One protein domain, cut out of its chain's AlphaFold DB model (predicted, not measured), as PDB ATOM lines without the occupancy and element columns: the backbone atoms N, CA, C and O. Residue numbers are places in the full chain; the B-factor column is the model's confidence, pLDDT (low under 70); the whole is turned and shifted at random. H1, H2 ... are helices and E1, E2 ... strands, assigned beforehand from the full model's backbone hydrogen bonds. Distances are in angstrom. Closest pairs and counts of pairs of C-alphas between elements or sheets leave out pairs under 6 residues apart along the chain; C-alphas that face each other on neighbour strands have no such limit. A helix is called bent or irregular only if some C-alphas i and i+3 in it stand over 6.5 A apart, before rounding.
ATOM      1  N   ALA A   2     135.602 206.356 153.034       58.00
ATOM      2  CA  ALA A   2     134.581 205.785 152.137       58.00
ATOM      3  C   ALA A   2     133.319 206.663 151.952       58.00
ATOM      4  O   ALA A   2     132.835 206.804 150.836       58.00
ATOM      5  N   GLN A   3     132.836 207.319 153.017       49.81
ATOM      6  CA  GLN A   3     131.660 208.206 152.955       49.81
ATOM      7  C   GLN A   3     131.860 209.400 152.001       49.81
ATOM      8  O   GLN A   3     130.946 209.770 151.274       49.81
ATOM      9  N   GLN A   4     133.063 209.985 151.992       50.84
ATOM     10  CA  GLN A   4     133.381 211.149 151.162       50.84
ATOM     11  C   GLN A   4     133.452 210.766 149.679       50.84
ATOM     12  O   GLN A   4     132.896 211.468 148.849       50.84
ATOM     13  N   ALA A   5     134.047 209.610 149.364       46.94
ATOM     14  CA  ALA A   5     134.119 209.090 147.999       46.94
ATOM     15  C   ALA A   5     132.732 208.763 147.417       46.94
ATOM     16  O   ALA A   5     132.499 208.990 146.235       46.94
ATOM     17  N   LEU A   6     131.801 208.283 148.249       44.56
ATOM     18  CA  LEU A   6     130.417 208.032 147.840       44.56
ATOM     19  C   LEU A   6     129.662 209.345 147.565       44.56
ATOM     20  O   LEU A   6     128.977 209.463 146.553       44.56
ATOM     21  N   MET A   7     129.840 210.356 148.426       55.06
ATOM     22  CA  MET A   7     129.275 211.695 148.202       55.06
ATOM     23  C   MET A   7     129.869 212.376 146.966       55.06
ATOM     24  O   MET A   7     129.152 213.040 146.222       55.06
ATOM     25  N   ASP A   8     131.172 212.218 146.734       56.78
ATOM     26  CA  ASP A   8     131.847 212.788 145.572       56.78
ATOM     27  C   ASP A   8     131.406 212.114 144.271       56.78
ATOM     28  O   ASP A   8     131.167 212.817 143.290       56.78
ATOM     29  N   ALA A   9     131.207 210.793 144.284       58.94
ATOM     30  CA  ALA A   9     130.638 210.061 143.159       58.94
ATOM     31  C   ALA A   9     129.194 210.507 142.857       58.94
ATOM     32  O   ALA A   9     128.905 210.861 141.716       58.94
ATOM     33  N   GLY A  10     128.316 210.593 143.865       58.44
ATOM     34  CA  GLY A  10     126.941 211.085 143.680       58.44
ATOM     35  C   GLY A  10     126.895 212.533 143.167       58.44
ATOM     36  O   GLY A  10     126.154 212.861 142.240       58.44
ATOM     37  N   ARG A  11     127.781 213.403 143.672       63.56
ATOM     38  CA  ARG A  11     127.959 214.778 143.170       63.56
ATOM     39  C   ARG A  11     128.413 214.799 141.711       63.56
ATOM     40  O   ARG A  11     127.949 215.634 140.933       63.56
ATOM     41  N   GLU A  12     129.322 213.913 141.326       62.53
ATOM     42  CA  GLU A  12     129.822 213.812 139.957       62.53
ATOM     43  C   GLU A  12     128.746 213.292 138.994       62.53
ATOM     44  O   GLU A  12     128.592 213.843 137.900       62.53
ATOM     45  N   VAL A  13     127.915 212.331 139.415       61.66
ATOM     46  CA  VAL A  13     126.766 211.876 138.618       61.66
ATOM     47  C   VAL A  13     125.700 212.961 138.508       61.66
ATOM     48  O   VAL A  13     125.235 213.215 137.397       61.66
ATOM     49  N   GLY A  14     125.381 213.684 139.584       63.81
ATOM     50  CA  GLY A  14     124.495 214.851 139.530       63.81
ATOM     51  C   GLY A  14     124.995 215.913 138.542       63.81
ATOM     52  O   GLY A  14     124.230 216.429 137.722       63.81
ATOM     53  N   LEU A  15     126.303 216.191 138.526       68.56
ATOM     54  CA  LEU A  15     126.927 217.105 137.561       68.56
ATOM     55  C   LEU A  15     126.882 216.578 136.118       68.56
ATOM     56  O   LEU A  15     126.623 217.351 135.194       68.56
ATOM     57  N   LEU A  16     127.119 215.285 135.897       69.00
ATOM     58  CA  LEU A  16     127.036 214.661 134.571       69.00
ATOM     59  C   LEU A  16     125.594 214.605 134.058       69.00
ATOM     60  O   LEU A  16     125.337 214.873 132.886       69.00
ATOM     61  N   ALA A  17     124.638 214.321 134.932       64.94
ATOM     62  CA  ALA A  17     123.232 214.236 134.586       64.94
ATOM     63  C   ALA A  17     122.670 215.629 134.211       64.94
ATOM     64  O   ALA A  17     121.880 215.738 133.272       64.94
ATOM     65  N   ARG A  18     123.176 216.716 134.821       70.62
ATOM     66  CA  ARG A  18     122.912 218.105 134.377       70.62
ATOM     67  C   ARG A  18     123.423 218.393 132.962       70.62
ATOM     68  O   ARG A  18     122.817 219.194 132.256       70.62
ATOM     69  N   LYS A  19     124.505 217.737 132.516       78.06
ATOM     70  CA  LYS A  19     124.984 217.849 131.121       78.06
ATOM     71  C   LYS A  19     124.048 217.152 130.132       78.06
ATOM     72  O   LYS A  19     123.947 217.602 128.997       78.06
ATOM     73  N   LEU A  20     123.363 216.082 130.549       76.25
ATOM     74  CA  LEU A  20     122.383 215.370 129.715       76.25
ATOM     75  C   LEU A  20     121.056 216.129 129.587       76.25
ATOM     76  O   LEU A  20     120.378 216.002 128.571       76.25
ATOM     77  N   PHE A  21     120.701 216.931 130.593       80.69
ATOM     78  CA  PHE A  21     119.456 217.698 130.622       80.69
ATOM     79  C   PHE A  21     119.706 219.183 130.912       80.69
ATOM     80  O   PHE A  21     119.282 219.676 131.958       80.69
ATOM     81  N   PRO A  22     120.379 219.916 130.009       82.69
ATOM     82  CA  PRO A  22     120.729 221.312 130.242       82.69
ATOM     83  C   PRO A  22     119.484 222.187 130.448       82.69
ATOM     84  O   PRO A  22     118.424 221.944 129.873       82.69
ATOM     85  N   GLY A  23     119.623 223.231 131.270       85.50
ATOM     86  CA  GLY A  23     118.544 224.188 131.544       85.50
ATOM     87  C   GLY A  23     117.517 223.743 132.592       85.50
ATOM     88  O   GLY A  23     116.488 224.398 132.740       85.50
ATOM     89  N   GLY A  24     117.769 222.652 133.323       88.06
ATOM     90  CA  GLY A  24     116.923 222.256 134.451       88.06
ATOM     91  C   GLY A  24     116.961 223.223 135.638       88.06
ATOM     92  O   GLY A  24     117.915 223.979 135.825       88.06
ATOM     93  N   MET A  25     115.904 223.173 136.449       90.88
ATOM     94  CA  MET A  25     115.721 224.008 137.639       90.88
ATOM     95  C   MET A  25     116.035 223.213 138.908       90.88
ATOM     96  O   MET A  25     115.596 222.076 139.033       90.88
ATOM     97  N   ASN A  26     116.766 223.788 139.864       90.44
ATOM     98  CA  ASN A  26     117.092 223.095 141.114       90.44
ATOM     99  C   ASN A  26     115.958 223.234 142.149       90.44
ATOM    100  O   ASN A  26     115.516 224.352 142.425       90.44
ATOM    101  N   ALA A  27     115.505 222.112 142.714       91.00
ATOM    102  CA  ALA A  27     114.499 222.063 143.770       91.00
ATOM    103  C   ALA A  27     115.080 221.997 145.198       91.00
ATOM    104  O   ALA A  27     114.315 222.187 146.145       91.00
ATOM    105  N   SER A  28     116.394 221.796 145.372       85.62
ATOM    106  CA  SER A  28     117.046 221.828 146.688       85.62
ATOM    107  C   SER A  28     117.140 223.272 147.204       85.62
ATOM    108  O   SER A  28     118.054 224.016 146.838       85.62
ATOM    109  N   ALA A  29     116.181 223.689 148.028       75.94
ATOM    110  CA  ALA A  29     116.187 224.994 148.683       75.94
ATOM    111  C   ALA A  29     117.008 224.966 149.982       75.94
ATOM    112  O   ALA A  29     117.794 225.877 150.226       75.94
ATOM    113  N   ASP A  30     116.854 223.905 150.778       79.19
ATOM    114  CA  ASP A  30     117.598 223.663 152.016       79.19
ATOM    115  C   ASP A  30     117.754 222.149 152.219       79.19
ATOM    116  O   ASP A  30     116.783 221.398 152.136       79.19
ATOM    117  N   HIS A  31     118.974 221.677 152.477       74.00
ATOM    118  CA  HIS A  31     119.255 220.253 152.677       74.00
ATOM    119  C   HIS A  31     118.575 219.660 153.920       74.00
ATOM    120  O   HIS A  31     118.354 218.450 153.959       74.00
ATOM    121  N   PHE A  32     118.225 220.482 154.911       80.38
ATOM    122  CA  PHE A  32     117.590 220.034 156.152       80.38
ATOM    123  C   PHE A  32     116.067 220.223 156.161       80.38
ATOM    124  O   PHE A  32     115.392 219.627 157.000       80.38
ATOM    125  N   ASP A  33     115.509 220.990 155.217       89.62
ATOM    126  CA  ASP A  33     114.068 221.228 155.117       89.62
ATOM    127  C   ASP A  33     113.444 220.504 153.916       89.62
ATOM    128  O   ASP A  33     113.241 221.036 152.818       89.62
ATOM    129  N   VAL A  34     113.072 219.251 154.172       88.62
ATOM    130  CA  VAL A  34     112.382 218.388 153.209       88.62
ATOM    131  C   VAL A  34     111.058 219.000 152.734       88.62
ATOM    132  O   VAL A  34     110.723 218.886 151.553       88.62
ATOM    133  N   PHE A  35     110.299 219.675 153.603       91.56
ATOM    134  CA  PHE A  35     108.998 220.240 153.225       91.56
ATOM    135  C   PHE A  35     109.147 221.433 152.281       91.56
ATOM    136  O   PHE A  35     108.359 221.570 151.337       91.56
ATOM    137  N   SER A  36     110.170 222.262 152.490       92.75
ATOM    138  CA  SER A  36     110.523 223.333 151.556       92.75
ATOM    139  C   SER A  36     110.928 222.782 150.189       92.75
ATOM    140  O   SER A  36     110.442 223.275 149.169       92.75
ATOM    141  N   ASN A  37     111.702 221.695 150.141       93.25
ATOM    142  CA  ASN A  37     112.091 221.057 148.877       93.25
ATOM    143  C   ASN A  37     110.892 220.429 148.140       93.25
ATOM    144  O   ASN A  37     110.765 220.565 146.918       93.25
ATOM    145  N   VAL A  38     109.954 219.806 148.868       94.69
ATOM    146  CA  VAL A  38     108.694 219.295 148.293       94.69
ATOM    147  C   VAL A  38     107.861 220.434 147.705       94.69
ATOM    148  O   VAL A  38     107.357 220.325 146.583       94.69
ATOM    149  N   ARG A  39     107.716 221.548 148.435       95.06
ATOM    150  CA  ARG A  39     106.992 222.727 147.940       95.06
ATOM    151  C   ARG A  39     107.647 223.272 146.677       95.06
ATOM    152  O   ARG A  39     106.952 223.498 145.688       95.06
ATOM    153  N   LYS A  40     108.977 223.400 146.679       95.12
ATOM    154  CA  LYS A  40     109.720 223.923 145.536       95.12
ATOM    155  C   LYS A  40     109.598 223.035 144.303       95.12
ATOM    156  O   LYS A  40     109.367 223.541 143.206       95.12
ATOM    157  N   THR A  41     109.676 221.719 144.486       94.62
ATOM    158  CA  THR A  41     109.464 220.742 143.410       94.62
ATOM    159  C   THR A  41     108.087 220.933 142.770       94.62
ATOM    160  O   THR A  41     107.986 221.054 141.549       94.62
ATOM    161  N   ARG A  42     107.025 221.057 143.580       94.56
ATOM    162  CA  ARG A  42     105.657 221.296 143.084       94.56
ATOM    163  C   ARG A  42     105.520 222.628 142.343       94.56
ATOM    164  O   ARG A  42     104.900 222.661 141.284       94.56
ATOM    165  N   GLU A  43     106.106 223.706 142.857       95.50
ATOM    166  CA  GLU A  43     106.112 225.012 142.180       95.50
ATOM    167  C   GLU A  43     106.758 224.931 140.796       95.50
ATOM    168  O   GLU A  43     106.182 225.397 139.814       95.50
ATOM    169  N   LEU A  44     107.930 224.298 140.695       94.75
ATOM    170  CA  LEU A  44     108.644 224.147 139.428       94.75
ATOM    171  C   LEU A  44     107.836 223.323 138.419       94.75
ATOM    172  O   LEU A  44     107.753 223.698 137.249       94.75
ATOM    173  N   MET A  45     107.188 222.245 138.867       92.69
ATOM    174  CA  MET A  45     106.291 221.459 138.017       92.69
ATOM    175  C   MET A  45     105.109 222.294 137.511       92.69
ATOM    176  O   MET A  45     104.812 222.259 136.316       92.69
ATOM    177  N   ASN A  46     104.472 223.070 138.395       93.94
ATOM    178  CA  ASN A  46     103.332 223.929 138.060       93.94
ATOM    179  C   ASN A  46     103.719 225.071 137.111       93.94
ATOM    180  O   ASN A  46     102.938 225.436 136.239       93.94
ATOM    181  N   HIS A  47     104.940 225.596 137.229       93.81
ATOM    182  CA  HIS A  47     105.501 226.583 136.300       93.81
ATOM    183  C   HIS A  47     105.973 225.967 134.975       93.81
ATOM    184  O   HIS A  47     106.558 226.650 134.138       93.81
ATOM    185  N   GLY A  48     105.721 224.674 134.762       90.44
ATOM    186  CA  GLY A  48     105.986 224.015 133.494       90.44
ATOM    187  C   GLY A  48     107.443 223.613 133.289       90.44
ATOM    188  O   GLY A  48     107.785 223.276 132.154       90.44
ATOM    189  N   ALA A  49     108.273 223.582 134.341       91.00
ATOM    190  CA  ALA A  49     109.663 223.143 134.237       91.00
ATOM    191  C   ALA A  49     109.753 221.773 133.548       91.00
ATOM    192  O   ALA A  49     108.995 220.850 133.846       91.00
ATOM    193  N   TYR A  50     110.672 221.666 132.590       89.31
ATOM    194  CA  TYR A  50     110.857 220.454 131.792       89.31
ATOM    195  C   TYR A  50     111.842 219.477 132.450       89.31
ATOM    196  O   TYR A  50     111.704 218.263 132.322       89.31
ATOM    197  N   THR A  51     112.802 220.018 133.201       91.88
ATOM    198  CA  THR A  51     113.793 219.280 133.988       91.88
ATOM    199  C   THR A  51     113.887 219.923 135.366       91.88
ATOM    200  O   THR A  51     114.001 221.147 135.469       91.88
ATOM    201  N   ILE A  52     113.862 219.108 136.416       92.44
ATOM    202  CA  ILE A  52     114.033 219.515 137.808       92.44
ATOM    203  C   ILE A  52     115.163 218.673 138.408       92.44
ATOM    204  O   ILE A  52     115.131 217.449 138.304       92.44
ATOM    205  N   TYR A  53     116.161 219.317 139.000       89.75
ATOM    206  CA  TYR A  53     117.234 218.652 139.742       89.75
ATOM    207  C   TYR A  53     116.874 218.564 141.220       89.75
ATOM    208  O   TYR A  53     116.214 219.475 141.727       89.75
ATOM    209  N   GLU A  54     117.348 217.520 141.899       88.81
ATOM    210  CA  GLU A  54     117.119 217.294 143.334       88.81
ATOM    211  C   GLU A  54     115.622 217.339 143.686       88.81
ATOM    212  O   GLU A  54     115.197 217.980 144.649       88.81
ATOM    213  N   ALA A  55     114.788 216.732 142.839       91.94
ATOM    214  CA  ALA A  55     113.342 216.758 142.993       91.94
ATOM    215  C   ALA A  55     112.925 215.924 144.209       91.94
ATOM    216  O   ALA A  55     113.375 214.791 144.381       91.94
ATOM    217  N   VAL A  56     112.016 216.465 145.021       93.75
ATOM    218  CA  VAL A  56     111.543 215.814 146.247       93.75
ATOM    219  C   VAL A  56     110.025 215.681 146.230       93.75
ATOM    220  O   VAL A  56     109.292 216.648 146.018       93.75
ATOM    221  N   PHE A  57     109.545 214.471 146.503       92.69
ATOM    222  CA  PHE A  57     108.132 214.131 146.590       92.69
ATOM    223  C   PHE A  57     107.826 213.500 147.936       92.69
ATOM    224  O   PHE A  57     108.518 212.585 148.362       92.69
ATOM    225  N   LEU A  58     106.751 213.953 148.572       92.00
ATOM    226  CA  LEU A  58     106.176 213.307 149.744       92.00
ATOM    227  C   LEU A  58     104.725 212.954 149.428       92.00
ATOM    228  O   LEU A  58     103.919 213.845 149.128       92.00
ATOM    229  N   PHE A  59     104.405 211.666 149.480       88.81
ATOM    230  CA  PHE A  59     103.059 211.155 149.265       88.81
ATOM    231  C   PHE A  59     102.788 210.006 150.230       88.81
ATOM    232  O   PHE A  59     103.560 209.057 150.277       88.81
ATOM    233  N   ASP A  60     101.712 210.115 151.012       91.88
ATOM    234  CA  ASP A  60     101.292 209.100 151.992       91.88
ATOM    235  C   ASP A  60     102.424 208.626 152.930       91.88
ATOM    236  O   ASP A  60     102.661 207.441 153.140       91.88
ATOM    237  N   GLY A  61     103.219 209.579 153.429       89.56
ATOM    238  CA  GLY A  61     104.381 209.297 154.281       89.56
ATOM    239  C   GLY A  61     105.605 208.724 153.550       89.56
ATOM    240  O   GLY A  61     106.668 208.622 154.155       89.56
ATOM    241  N   CYS A  62     105.504 208.408 152.257       90.19
ATOM    242  CA  CYS A  62     106.626 207.977 151.430       90.19
ATOM    243  C   CYS A  62     107.369 209.188 150.851       90.19
ATOM    244  O   CYS A  62     106.789 209.991 150.110       90.19
ATOM    245  N   LEU A  63     108.653 209.317 151.199       88.88
ATOM    246  CA  LEU A  63     109.554 210.342 150.681       88.88
ATOM    247  C   LEU A  63     110.387 209.773 149.528       88.88
ATOM    248  O   LEU A  63     111.080 208.772 149.694       88.88
ATOM    249  N   VAL A  64     110.352 210.443 148.380       89.69
ATOM    250  CA  VAL A  64     111.181 210.135 147.211       89.69
ATOM    251  C   VAL A  64     112.044 211.347 146.897       89.69
ATOM    252  O   VAL A  64     111.526 212.450 146.721       89.69
ATOM    253  N   MET A  65     113.353 211.133 146.805       90.12
ATOM    254  CA  MET A  65     114.336 212.125 146.372       90.12
ATOM    255  C   MET A  65     114.969 211.623 145.077       90.12
ATOM    256  O   MET A  65     115.387 210.470 145.005       90.12
ATOM    257  N   ALA A  66     114.981 212.459 144.046       87.00
ATOM    258  CA  ALA A  66     115.499 212.120 142.728       87.00
ATOM    259  C   ALA A  66     116.534 213.154 142.291       87.00
ATOM    260  O   ALA A  66     116.248 214.351 142.297       87.00
ATOM    261  N   ASP A  67     117.693 212.694 141.823       83.31
ATOM    262  CA  ASP A  67     118.766 213.577 141.360       83.31
ATOM    263  C   ASP A  67     118.298 214.408 140.164       83.31
ATOM    264  O   ASP A  67     118.535 215.615 140.088       83.31
ATOM    265  N   ILE A  68     117.574 213.763 139.237       86.94
ATOM    266  CA  ILE A  68     116.939 214.410 138.086       86.94
ATOM    267  C   ILE A  68     115.546 213.845 137.836       86.94
ATOM    268  O   ILE A  68     115.347 212.639 137.676       86.94
ATOM    269  N   LEU A  69     114.601 214.763 137.675       89.94
ATOM    270  CA  LEU A  69     113.268 214.533 137.153       89.94
ATOM    271  C   LEU A  69     113.115 215.259 135.812       89.94
ATOM    272  O   LEU A  69     113.206 216.482 135.745       89.94
ATOM    273  N   HIS A  70     112.843 214.521 134.741       88.81
ATOM    274  CA  HIS A  70     112.688 215.071 133.393       88.81
ATOM    275  C   HIS A  70     111.340 214.677 132.781       88.81
ATOM    276  O   HIS A  70     110.931 213.516 132.845       88.81
ATOM    277  N   ARG A  71     110.636 215.631 132.167       85.19
ATOM    278  CA  ARG A  71     109.357 215.392 131.488       85.19
ATOM    279  C   ARG A  71     109.597 215.046 130.021       85.19
ATOM    280  O   ARG A  71     109.941 215.910 129.231       85.19
ATOM    281  N   GLY A  72     109.398 213.788 129.639       78.44
ATOM    282  CA  GLY A  72     109.443 213.352 128.240       78.44
ATOM    283  C   GLY A  72     108.059 213.336 127.581       78.44
ATOM    284  O   GLY A  72     107.044 213.588 128.226       78.44
ATOM    285  N   ALA A  73     107.999 212.949 126.303       73.12
ATOM    286  CA  ALA A  73     106.744 212.838 125.541       73.12
ATOM    287  C   ALA A  73     105.711 211.860 126.150       73.12
ATOM    288  O   ALA A  73     104.523 211.975 125.879       73.12
ATOM    289  N   GLY A  74     106.158 210.914 126.986       76.38
ATOM    290  CA  GLY A  74     105.307 209.946 127.692       76.38
ATOM    291  C   GLY A  74     105.058 210.266 129.171       76.38
ATOM    292  O   GLY A  74     104.633 209.377 129.900       76.38
ATOM    293  N   GLY A  75     105.373 211.481 129.634       80.94
ATOM    294  CA  GLY A  75     105.253 211.879 131.041       80.94
ATOM    295  C   GLY A  75     106.594 211.991 131.775       80.94
ATOM    296  O   GLY A  75     107.660 212.079 131.162       80.94
ATOM    297  N   TRP A  76     106.537 212.047 133.105       78.00
ATOM    298  CA  TRP A  76     107.707 212.255 133.962       78.00
ATOM    299  C   TRP A  76     108.567 210.992 134.087       78.00
ATOM    300  O   TRP A  76     108.053 209.893 134.282       78.00
ATOM    301  N   ARG A  77     109.889 211.158 134.007       79.19
ATOM    302  CA  ARG A  77     110.891 210.117 134.266       79.19
ATOM    303  C   ARG A  77     111.850 210.620 135.339       79.19
ATOM    304  O   ARG A  77     112.406 211.707 135.195       79.19
ATOM    305  N   GLY A  78     112.019 209.845 136.404       73.19
ATOM    306  CA  GLY A  78     112.972 210.126 137.477       73.19
ATOM    307  C   GLY A  78     114.170 209.182 137.413       73.19
ATOM    308  O   GLY A  78     114.023 208.028 137.007       73.19
ATOM    309  N   ARG A  79     115.342 209.671 137.817       74.06
ATOM    310  CA  ARG A  79     116.479 208.837 138.217       74.06
ATOM    311  C   ARG A  79     116.693 209.019 139.720       74.06
ATOM    312  O   ARG A  79     116.708 210.153 140.189       74.06
ATOM    313  N   THR A  80     116.841 207.907 140.428       58.28
ATOM    314  CA  THR A  80     117.192 207.850 141.852       58.28
ATOM    315  C   THR A  80     118.438 206.987 141.997       58.28
ATOM    316  O   THR A  80     118.504 205.928 141.365       58.28
TER     317      THR A  80
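This is residues 2 to 80 of the 82 residues of an uncharacterized protein of Thermodesulfobacteriaceae bacterium (UniProt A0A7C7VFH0). What is the main picture? A sharply bent, strongly twisted sheet of three strands has H2 packed on it, over E1 and E2, while the long helix H1 reaches away as an arm whose residues 2 to 9 stick out. E1 bends by 82 degrees at residue 54, its neighbour E2 bends by 86 degrees at residue 67, and H1 packs on the sheet near these bends with its residues 10 to 18. What is it made of, and how large is it? The 79 printed residues hold, along the chain, H1, H2, E1, E2 and E3, a mixed class with an antiparallel sheet in the order E1, E2, E3. The whole is compact, with a radius of gyration of the C-alphas of 12.7 A, and spans 38 by 29 by 19 A.

How does H1, residues 2 to 20, stand to the sheet of E1, residues 51 to 59, E2, residues 62 to 72, and E3, residues 75 to 79? H1 is on the sheet at a height over the sheet of 10.3 A and runs along the strands, at 8 degrees to E2 on the local plane. Its closest C-alphas to E2 are those of Gly 14 and Asp 67, 6.1 A apart. Where is H2, residues 34 to 46? It is on the sheet too, at a height over the sheet of 8.1 A; its closest C-alphas to E1 are those of Val 38 and Val 56, 4.9 A apart. H1 and H2 are apart. How do the strands pair? E1, E2 and E3 form a meander, each strand the antiparallel neighbour of the one before, in two hairpins. N 52 and O 69 are 2.8 A apart between E1 and E2, and N 70 and O 77 are 2.9 A apart between E2 and E3, both within hydrogen-bond range. What of the helix backbones? In H1 and H2 every O i to N i+4 pair is within hydrogen-bond range.

Where do the helices run? H1 begins at C-alpha 2, (134.581, 205.785, 152.137), and is 27.3 A long; H2 is 18.5 A long. Where do the strands run? E1 is 20.4 A long, E2 24.0 A and E3 13.7 A, ending at C-alpha 79, (116.479, 208.837, 138.217).

How far does it reach? The two farthest C-alphas, those of Ala 2 and Ala 73, are 39.1 A apart. Are there cuts or long links? The printed part has no cut; the link H1 to H2 is long, 13 residues, and its residues 25 to 26 pair in parallel with residues 52 to 53 of E1. Where is confidence low? Residues 2 to 17 and residue 80 are under 70 in pLDDT.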